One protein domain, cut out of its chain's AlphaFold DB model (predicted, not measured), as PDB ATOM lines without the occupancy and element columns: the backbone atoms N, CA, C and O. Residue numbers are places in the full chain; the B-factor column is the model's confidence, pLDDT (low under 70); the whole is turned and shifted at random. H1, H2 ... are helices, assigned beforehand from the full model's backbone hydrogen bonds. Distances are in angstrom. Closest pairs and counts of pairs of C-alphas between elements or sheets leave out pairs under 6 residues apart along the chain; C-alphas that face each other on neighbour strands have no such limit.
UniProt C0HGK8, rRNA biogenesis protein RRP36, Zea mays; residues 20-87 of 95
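What this domain is: This is residues 20 to 87 of the 95 residues of the protein "rRNA biogenesis protein RRP36" of Zea mays (UniProt C0HGK8). Three helices form an open zigzag with no shared core: H1 touches H2 with its first residues alone, the link after H1 folds back to H2, and H2 and H3 make a V with its corner at residues 65 to 67. Residues 72 to 87, most of H3 and the tail after it, stick out free. The printed part has 68 residues, with three named helices in the order H1, H2, H3 and no named strand; its class is all helix. It is extended, with a radius of gyration of the C-alphas of 17.9 A, and its flat outline spans 55 by 30 by 15 A.

How they stand to each other: H1, residues 20 to 37, touches H2, residues 47 to 64, with residues 20 to 25 of H1 and 50 to 54 of H2 alone. Their closest C-alphas, those of Glu 21 and Lys 54, are 7.2 A apart. H1 and H2 run opposite ways at a steep tilt of 61 degrees. H2 and H3, residues 68 to 83, are close but not clearly touching; their closest C-alphas, those of Leu 62 and Leu 68, are 4.9 A apart. They run opposite ways at a steep tilt of 54 degrees. H1 and H3 are apart. In H1, H2 and H3 every O i to N i+4 pair is within hydrogen-bond range.

Where its parts are: H1 begins at C-alpha 20, (-21.215, -25.294, -48.500), and measures 26.0 A from first to last C-alpha. H2 begins at C-alpha 47, (-12.463, -15.763, -43.515), and also measures 26.0 A. H3 measures 22.3 A and ends at C-alpha 83, (-34.201, -2.991, -31.838).

The domain as a whole: The two C-alphas farthest apart, those of Lys 37 and Met 87, are 56.8 A apart. The link from H1 to H2 is short, with 9 residues, and that from H2 to H3 is tight, with 3. The printed part has no cut. Its mean pLDDT is 92.4, and no printed residue is under 70.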
ATOM      1  N   VAL A  20     -21.419 -26.476 -47.630       82.62
ATOM      2  CA  VAL A  20     -21.215 -25.294 -48.500       82.62
ATOM      3  C   VAL A  20     -19.875 -24.614 -48.212       82.62
ATOM      4  O   VAL A  20     -19.173 -24.168 -49.114       82.62
ATOM      5  N   GLU A  21     -19.475 -24.543 -46.939       85.19
ATOM      6  CA  GLU A  21     -18.193 -23.929 -46.580       85.19
ATOM      7  C   GLU A  21     -16.997 -24.749 -47.076       85.19
ATOM      8  O   GLU A  21     -15.997 -24.183 -47.521       85.19
ATOM      9  N   SER A  22     -17.100 -26.076 -46.977       87.44
ATOM     10  CA  SER A  22     -16.043 -26.992 -47.386       87.44
ATOM     11  C   SER A  22     -15.977 -27.132 -48.905       87.44
ATOM     12  O   SER A  22     -14.879 -27.250 -49.437       87.44
ATOM     13  N   GLU A  23     -17.103 -27.037 -49.608       90.06
ATOM     14  CA  GLU A  23     -17.183 -26.948 -51.069       90.06
ATOM     15  C   GLU A  23     -16.483 -25.689 -51.582       90.06
ATOM     16  O   GLU A  23     -15.543 -25.809 -52.366       90.06
ATOM     17  N   ILE A  24     -16.818 -24.507 -51.045       91.12
ATOM     18  CA  ILE A  24     -16.146 -23.247 -51.414       91.12
ATOM     19  C   ILE A  24     -14.631 -23.344 -51.174       91.12
ATOM     20  O   ILE A  24     -13.830 -22.870 -51.984       91.12
ATOM     21  N   LEU A  25     -14.218 -23.965 -50.064       91.56
ATOM     22  CA  LEU A  25     -12.802 -24.149 -49.758       91.56
ATOM     23  C   LEU A  25     -12.125 -25.118 -50.736       91.56
ATOM     24  O   LEU A  25     -11.014 -24.848 -51.184       91.56
ATOM     25  N   ARG A  26     -12.777 -26.233 -51.081       92.56
ATOM     26  CA  ARG A  26     -12.261 -27.222 -52.040       92.56
ATOM     27  C   ARG A  26     -12.099 -26.618 -53.430       92.56
ATOM     28  O   ARG A  26     -11.055 -26.813 -54.050       92.56
ATOM     29  N   GLU A  27     -13.092 -25.867 -53.896       92.69
ATOM     30  CA  GLU A  27     -13.031 -25.141 -55.167       92.69
ATOM     31  C   GLU A  27     -11.877 -24.138 -55.182       92.69
ATOM     32  O   GLU A  27     -11.107 -24.091 -56.142       92.69
ATOM     33  N   HIS A  28     -11.709 -23.384 -54.091       94.50
ATOM     34  CA  HIS A  28     -10.599 -22.443 -53.948       94.50
ATOM     35  C   HIS A  28      -9.247 -23.157 -53.982       94.50
ATOM     36  O   HIS A  28      -8.385 -22.791 -54.771       94.50
ATOM     37  N   ILE A  29      -9.074 -24.230 -53.202       94.06
ATOM     38  CA  ILE A  29      -7.836 -25.024 -53.192       94.06
ATOM     39  C   ILE A  29      -7.520 -25.565 -54.589       94.06
ATOM     40  O   ILE A  29      -6.364 -25.536 -55.010       94.06
ATOM     41  N   LYS A  30      -8.528 -26.041 -55.328       95.44
ATOM     42  CA  LYS A  30      -8.344 -26.529 -56.699       95.44
ATOM     43  C   LYS A  30      -7.840 -25.414 -57.622       95.44
ATOM     44  O   LYS A  30      -6.849 -25.619 -58.321       95.44
ATOM     45  N   LYS A  31      -8.462 -24.234 -57.564       94.00
ATOM     46  CA  LYS A  31      -8.072 -23.062 -58.359       94.00
ATOM     47  C   LYS A  31      -6.656 -22.583 -58.030       94.00
ATOM     48  O   LYS A  31      -5.863 -22.327 -58.932       94.00
ATOM     49  N   GLU A  32      -6.314 -22.510 -56.748       94.56
ATOM     50  CA  GLU A  32      -4.977 -22.099 -56.309       94.56
ATOM     51  C   GLU A  32      -3.912 -23.135 -56.673       94.56
ATOM     52  O   GLU A  32      -2.792 -22.772 -57.022       94.56
ATOM     53  N   ARG A  33      -4.255 -24.429 -56.676       94.31
ATOM     54  CA  ARG A  33      -3.359 -25.489 -57.155       94.31
ATOM     55  C   ARG A  33      -3.048 -25.334 -58.644       94.31
ATOM     56  O   ARG A  33      -1.910 -25.554 -59.049       94.31
ATOM     57  N   GLU A  34      -4.032 -24.967 -59.457       94.56
ATOM     58  CA  GLU A  34      -3.836 -24.681 -60.884       94.56
ATOM     59  C   GLU A  34      -3.014 -23.401 -61.095       94.56
ATOM     60  O   GLU A  34      -2.074 -23.395 -61.889       94.56
ATOM     61  N   ALA A  35      -3.283 -22.348 -60.320       92.94
ATOM     62  CA  ALA A  35      -2.494 -21.119 -60.343       92.94
ATOM     63  C   ALA A  35      -1.029 -21.354 -59.930       92.94
ATOM     64  O   ALA A  35      -0.120 -20.797 -60.548       92.94
ATOM     65  N   ALA A  36      -0.794 -22.217 -58.938       93.81
ATOM     66  CA  ALA A  36       0.542 -22.608 -58.502       93.81
ATOM     67  C   ALA A  36       1.308 -23.377 -59.583       93.81
ATOM     68  O   ALA A  36       2.496 -23.130 -59.777       93.81
ATOM     69  N   LYS A  37       0.632 -24.253 -60.345       94.62
ATOM     70  CA  LYS A  37       1.238 -24.909 -61.518       94.62
ATOM     71  C   LYS A  37       1.693 -23.899 -62.574       94.62
ATOM     72  O   LYS A  37       2.710 -24.119 -63.216       94.62
ATOM     73  N   ALA A  38       0.970 -22.790 -62.725       94.06
ATOM     74  CA  ALA A  38       1.338 -21.687 -63.610       94.06
ATOM     75  C   ALA A  38       2.388 -20.726 -63.002       94.06
ATOM     76  O   ALA A  38       2.643 -19.666 -63.568       94.06
ATOM     77  N   GLY A  39       2.970 -21.056 -61.841       93.50
ATOM     78  CA  GLY A  39       4.022 -20.271 -61.187       93.50
ATOM     79  C   GLY A  39       3.532 -19.116 -60.306       93.50
ATOM     80  O   GLY A  39       4.351 -18.369 -59.770       93.50
ATOM     81  N   LYS A  40       2.217 -18.946 -60.110       94.88
ATOM     82  CA  LYS A  40       1.685 -17.948 -59.164       94.88
ATOM     83  C   LYS A  40       1.837 -18.442 -57.724       94.88
ATOM     84  O   LYS A  40       1.826 -19.640 -57.461       94.88
ATOM     85  N   ARG A  41       1.934 -17.517 -56.764       92.06
ATOM     86  CA  ARG A  41       1.995 -17.863 -55.333       92.06
ATOM     87  C   ARG A  41       0.586 -18.209 -54.828       92.06
ATOM     88  O   ARG A  41      -0.258 -17.314 -54.828       92.06
ATOM     89  N   PRO A  42       0.322 -19.458 -54.402       93.62
ATOM     90  CA  PRO A  42      -0.988 -19.836 -53.885       93.62
ATOM     91  C   PRO A  42      -1.256 -19.161 -52.538       93.62
ATOM     92  O   PRO A  42      -0.332 -18.936 -51.751       93.62
ATOM     93  N   TYR A  43      -2.525 -18.874 -52.249       92.94
ATOM     94  CA  TYR A  43      -2.935 -18.307 -50.963       92.94
ATOM     95  C   TYR A  43      -4.204 -18.957 -50.408       92.94
ATOM     96  O   TYR A  43      -5.057 -19.478 -51.128       92.94
ATOM     97  N   TYR A  44      -4.347 -18.897 -49.086       90.44
ATOM     98  CA  TYR A  44      -5.554 -19.354 -48.409       90.44
ATOM     99  C   TYR A  44      -6.655 -18.302 -48.480       90.44
ATOM    100  O   TYR A  44      -6.413 -17.119 -48.235       90.44
ATOM    101  N   LEU A  45      -7.881 -18.755 -48.749       92.81
ATOM    102  CA  LEU A  45      -9.058 -17.894 -48.756       92.81
ATOM    103  C   LEU A  45      -9.252 -17.241 -47.383       92.81
ATOM    104  O   LEU A  45      -9.265 -17.924 -46.351       92.81
ATOM    105  N   LYS A  46      -9.442 -15.919 -47.353       94.56
ATOM    106  CA  LYS A  46      -9.671 -15.214 -46.088       94.56
ATOM    107  C   LYS A  46     -11.045 -15.569 -45.523       94.56
ATOM    108  O   LYS A  46     -12.014 -15.811 -46.243       94.56
ATOM    109  N   LYS A  47     -11.176 -15.509 -44.193       91.62
ATOM    110  CA  LYS A  47     -12.463 -15.763 -43.515       91.62
ATOM    111  C   LYS A  47     -13.563 -14.778 -43.941       91.62
ATOM    112  O   LYS A  47     -14.730 -15.156 -43.948       91.62
ATOM    113  N   SER A  48     -13.217 -13.529 -44.264       92.75
ATOM    114  CA  SER A  48     -14.160 -12.519 -44.774       92.75
ATOM    115  C   SER A  48     -14.732 -12.913 -46.133       92.75
ATOM    116  O   SER A  48     -15.948 -12.968 -46.280       92.75
ATOM    117  N   GLU A  49     -13.863 -13.275 -47.072       91.94
ATOM    118  CA  GLU A  49     -14.220 -13.694 -48.433       91.94
ATOM    119  C   GLU A  49     -15.065 -14.970 -48.414       91.94
ATOM    120  O   GLU A  49     -16.052 -15.097 -49.136       91.94
ATOM    121  N   LEU A  50     -14.735 -15.904 -47.520       91.50
ATOM    122  CA  LEU A  50     -15.528 -17.109 -47.312       91.50
ATOM    123  C   LEU A  50     -16.954 -16.785 -46.829       91.50
ATOM    124  O   LEU A  50     -17.908 -17.435 -47.253       91.50
ATOM    125  N   ARG A  51     -17.126 -15.796 -45.941       91.31
ATOM    126  CA  ARG A  51     -18.465 -15.352 -45.510       91.31
ATOM    127  C   ARG A  51     -19.225 -14.698 -46.655       91.31
ATOM    128  O   ARG A  51     -20.407 -14.978 -46.817       91.31
ATOM    129  N   GLU A  52     -18.560 -13.860 -47.436       93.12
ATOM    130  CA  GLU A  52     -19.170 -13.165 -48.567       93.12
ATOM    131  C   GLU A  52     -19.685 -14.145 -49.626       93.12
ATOM    132  O   GLU A  52     -20.862 -14.099 -49.980       93.12
ATOM    133  N   ARG A  53     -18.861 -15.122 -50.030       92.75
ATOM    134  CA  ARG A  53     -19.267 -16.184 -50.967       92.75
ATOM    135  C   ARG A  53     -20.474 -16.974 -50.468       92.75
ATOM    136  O   ARG A  53     -21.411 -17.208 -51.222       92.75
ATOM    137  N   LYS A  54     -20.508 -17.324 -49.179       91.81
ATOM    138  CA  LYS A  54     -21.676 -17.993 -48.578       91.81
ATOM    139  C   LYS A  54     -22.933 -17.132 -48.637       91.81
ATOM    140  O   LYS A  54     -24.019 -17.660 -48.865       91.81
ATOM    141  N   LEU A  55     -22.808 -15.826 -48.390       92.25
ATOM    142  CA  LEU A  55     -23.935 -14.901 -48.480       92.25
ATOM    143  C   LEU A  55     -24.455 -14.813 -49.919       92.25
ATOM    144  O   LEU A  55     -25.670 -14.870 -50.104       92.25
ATOM    145  N   MET A  56     -23.560 -14.733 -50.909       93.31
ATOM    146  CA  MET A  56     -23.935 -14.721 -52.326       93.31
ATOM    147  C   MET A  56     -24.639 -16.016 -52.743       93.31
ATOM    148  O   MET A  56     -25.728 -15.949 -53.305       93.31
ATOM    149  N   ASN A  57     -24.082 -17.185 -52.402       91.94
ATOM    150  CA  ASN A  57     -24.694 -18.478 -52.731       91.94
ATOM    151  C   ASN A  57     -26.106 -18.581 -52.150       91.94
ATOM    152  O   ASN A  57     -27.064 -18.839 -52.873       91.94
ATOM    153  N   LYS A  58     -26.262 -18.255 -50.861       90.88
ATOM    154  CA  LYS A  58     -27.569 -18.260 -50.198       90.88
ATOM    155  C   LYS A  58     -28.562 -17.285 -50.834       90.88
ATOM    156  O   LYS A  58     -29.761 -17.555 -50.858       90.88
ATOM    157  N   TYR A  59     -28.093 -16.125 -51.286       93.19
ATOM    158  CA  TYR A  59     -28.941 -15.159 -51.976       93.19
ATOM    159  C   TYR A  59     -29.443 -15.717 -53.310       93.19
ATOM    160  O   TYR A  59     -30.644 -15.655 -53.567       93.19
ATOM    161  N   ASN A  60     -28.548 -16.302 -54.110       93.88
ATOM    162  CA  ASN A  60     -28.897 -16.901 -55.396       93.88
ATOM    163  C   ASN A  60     -29.892 -18.053 -55.217       93.88
ATOM    164  O   ASN A  60     -30.949 -18.023 -55.834       93.88
ATOM    165  N   GLU A  61     -29.642 -18.967 -54.274       91.25
ATOM    166  CA  GLU A  61     -30.571 -20.054 -53.929       91.25
ATOM    167  C   GLU A  61     -31.972 -19.532 -53.560       91.25
ATOM    168  O   GLU A  61     -32.991 -20.051 -54.013       91.25
ATOM    169  N   LEU A  62     -32.050 -18.486 -52.727       92.44
ATOM    170  CA  LEU A  62     -33.331 -17.903 -52.310       92.44
ATOM    171  C   LEU A  62     -34.042 -17.161 -53.442       92.44
ATOM    172  O   LEU A  62     -35.277 -17.145 -53.470       92.44
ATOM    173  N   LYS A  63     -33.275 -16.532 -54.336       94.25
ATOM    174  CA  LYS A  63     -33.787 -15.833 -55.514       94.25
ATOM    175  C   LYS A  63     -34.350 -16.830 -56.524       94.25
ATOM    176  O   LYS A  63     -35.484 -16.656 -56.954       94.25
ATOM    177  N   GLU A  64     -33.610 -17.894 -56.824       93.94
ATOM    178  CA  GLU A  64     -34.048 -18.996 -57.691       93.94
ATOM    179  C   GLU A  64     -35.281 -19.704 -57.124       93.94
ATOM    180  O   GLU A  64     -36.232 -19.987 -57.845       93.94
ATOM    181  N   ALA A  65     -35.322 -19.916 -55.806       91.69
ATOM    182  CA  ALA A  65     -36.474 -20.507 -55.137       91.69
ATOM    183  C   ALA A  65     -37.690 -19.563 -55.013       91.69
ATOM    184  O   ALA A  65     -38.716 -19.990 -54.481       91.69
ATOM    185  N   GLY A  66     -37.578 -18.284 -55.401       93.00
ATOM    186  CA  GLY A  66     -38.641 -17.278 -55.267       93.00
ATOM    187  C   GLY A  66     -39.014 -16.924 -53.818       93.00
ATOM    188  O   GLY A  66     -40.065 -16.345 -53.564       93.00
ATOM    189  N   LYS A  67     -38.176 -17.281 -52.836       93.50
ATOM    190  CA  LYS A  67     -38.449 -17.119 -51.388       93.50
ATOM    191  C   LYS A  67     -37.695 -15.947 -50.758       93.50
ATOM    192  O   LYS A  67     -37.704 -15.791 -49.533       93.50
ATOM    193  N   LEU A  68     -37.025 -15.141 -51.578       92.69
ATOM    194  CA  LEU A  68     -36.176 -14.042 -51.133       92.69
ATOM    195  C   LEU A  68     -36.958 -12.987 -50.338       92.69
ATOM    196  O   LEU A  68     -36.539 -12.630 -49.236       92.69
ATOM    197  N   ASP A  69     -38.112 -12.547 -50.838       93.50
ATOM    198  CA  ASP A  69     -38.898 -11.485 -50.198       93.50
ATOM    199  C   ASP A  69     -39.424 -11.900 -48.826       93.50
ATOM    200  O   ASP A  69     -39.228 -11.187 -47.840       93.50
ATOM    201  N   ALA A  70     -39.986 -13.106 -48.727       94.81
ATOM    202  CA  ALA A  70     -40.444 -13.672 -47.461       94.81
ATOM    203  C   ALA A  70     -39.290 -13.825 -46.450       94.81
ATOM    204  O   ALA A  70     -39.446 -13.560 -45.251       94.81
ATOM    205  N   PHE A  71     -38.101 -14.226 -46.915       93.81
ATOM    206  CA  PHE A  71     -36.909 -14.301 -46.071       93.81
ATOM    207  C   PHE A  71     -36.485 -12.916 -45.558       93.81
ATOM    208  O   PHE A  71     -36.176 -12.764 -44.369       93.81
ATOM    209  N   MET A  72     -36.505 -11.903 -46.427       94.25
ATOM    210  CA  MET A  72     -36.161 -10.526 -46.075       94.25
ATOM    211  C   MET A  72     -37.175  -9.921 -45.107       94.25
ATOM    212  O   MET A  72     -36.774  -9.328 -44.108       94.25
ATOM    213  N   GLU A  73     -38.473 -10.129 -45.322       95.19
ATOM    214  CA  GLU A  73     -39.527  -9.684 -44.409       95.19
ATOM    215  C   GLU A  73     -39.352 -10.290 -43.008       95.19
ATOM    216  O   GLU A  73     -39.343  -9.572 -42.005       95.19
ATOM    217  N   LYS A  74     -39.103 -11.603 -42.924       95.62
ATOM    218  CA  LYS A  74     -38.837 -12.285 -41.649       95.62
ATOM    219  C   LYS A  74     -37.608 -11.715 -40.942       95.62
ATOM    220  O   LYS A  74     -37.600 -11.575 -39.716       95.62
ATOM    221  N   ARG A  75     -36.561 -11.377 -41.702       94.44
ATOM    222  CA  ARG A  75     -35.343 -10.765 -41.162       94.44
ATOM    223  C   ARG A  75     -35.595  -9.336 -40.676       94.44
ATOM    224  O   ARG A  75     -35.140  -9.014 -39.581       94.44
ATOM    225  N   ARG A  76     -36.372  -8.530 -41.410       95.44
ATOM    226  CA  ARG A  76     -36.805  -7.184 -40.989       95.44
ATOM    227  C   ARG A  76     -37.591  -7.237 -39.680       95.44
ATOM    228  O   ARG A  76     -37.208  -6.562 -38.733       95.44
ATOM    229  N   LYS A  77     -38.600  -8.113 -39.573       95.81
ATOM    230  CA  LYS A  77     -39.393  -8.301 -38.339       95.81
ATOM    231  C   LYS A  77     -38.521  -8.689 -37.141       95.81
ATOM    232  O   LYS A  77     -38.656  -8.124 -36.059       95.81
ATOM    233  N   LYS A  78     -37.578  -9.619 -37.335       95.31
ATOM    234  CA  LYS A  78     -36.636 -10.027 -36.278       95.31
ATOM    235  C   LYS A  78     -35.709  -8.885 -35.858       95.31
ATOM    236  O   LYS A  78     -35.410  -8.765 -34.674       95.31
ATOM    237  N   ASN A  79     -35.245  -8.075 -36.807       94.25
ATOM    238  CA  ASN A  79     -34.401  -6.920 -36.516       94.25
ATOM    239  C   ASN A  79     -35.178  -5.843 -35.753       94.25
ATOM    240  O   ASN A  79     -34.691  -5.405 -34.722       94.25
ATOM    241  N   ALA A  80     -36.400  -5.507 -36.176       93.50
ATOM    242  CA  ALA A  80     -37.262  -4.559 -35.467       93.50
ATOM    243  C   ALA A  80     -37.553  -5.012 -34.024       93.50
ATOM    244  O   ALA A  80     -37.429  -4.238 -33.086       93.50
ATOM    245  N   SER A  81     -37.840  -6.302 -33.817       92.00
ATOM    246  CA  SER A  81     -38.029  -6.854 -32.468       92.00
ATOM    247  C   SER A  81     -36.761  -6.788 -31.605       92.00
ATOM    248  O   SER A  81     -36.851  -6.582 -30.396       92.00
ATOM    249  N   LYS A  82     -35.575  -6.965 -32.202       92.38
ATOM    250  CA  LYS A  82     -34.301  -6.796 -31.489       92.38
ATOM    251  C   LYS A  82     -34.042  -5.340 -31.132       92.38
ATOM    252  O   LYS A  82     -33.559  -5.085 -30.039       92.38
ATOM    253  N   ASP A  83     -34.357  -4.428 -32.039       90.12
ATOM    254  CA  ASP A  83     -34.201  -2.991 -31.838       90.12
ATOM    255  C   ASP A  83     -35.106  -2.498 -30.701       90.12
ATOM    256  O   ASP A  83     -34.638  -1.877 -29.751       90.12
ATOM    257  N   HIS A  84     -36.362  -2.958 -30.679       87.44
ATOM    258  CA  HIS A  84     -37.309  -2.717 -29.584       87.44
ATOM    259  C   HIS A  84     -36.800  -3.145 -28.196       87.44
ATOM    260  O   HIS A  84     -37.287  -2.628 -27.198       87.44
ATOM    261  N   ARG A  85     -35.839  -4.078 -28.095       86.38
ATOM    262  CA  ARG A  85     -35.253  -4.474 -26.801       86.38
ATOM    263  C   ARG A  85     -34.399  -3.365 -26.185       86.38
ATOM    264  O   ARG A  85     -34.291  -3.303 -24.967       86.38
ATOM    265  N   PHE A  86     -33.764  -2.549 -27.019       83.25
ATOM    266  CA  PHE A  86     -32.880  -1.467 -26.587       83.25
ATOM    267  C   PHE A  86     -33.562  -0.098 -26.647       83.25
ATOM    268  O   PHE A  86     -32.972   0.894 -26.229       83.25
ATOM    269  N   MET A  87     -34.808  -0.048 -27.126       84.88
ATOM    270  CA  MET A  87     -35.617   1.158 -27.079       84.88
ATOM    271  C   MET A  87     -36.119   1.388 -25.650       84.88
ATOM    272  O   MET A  87     -36.711   0.479 -25.059       84.88
TER     273      MET A  87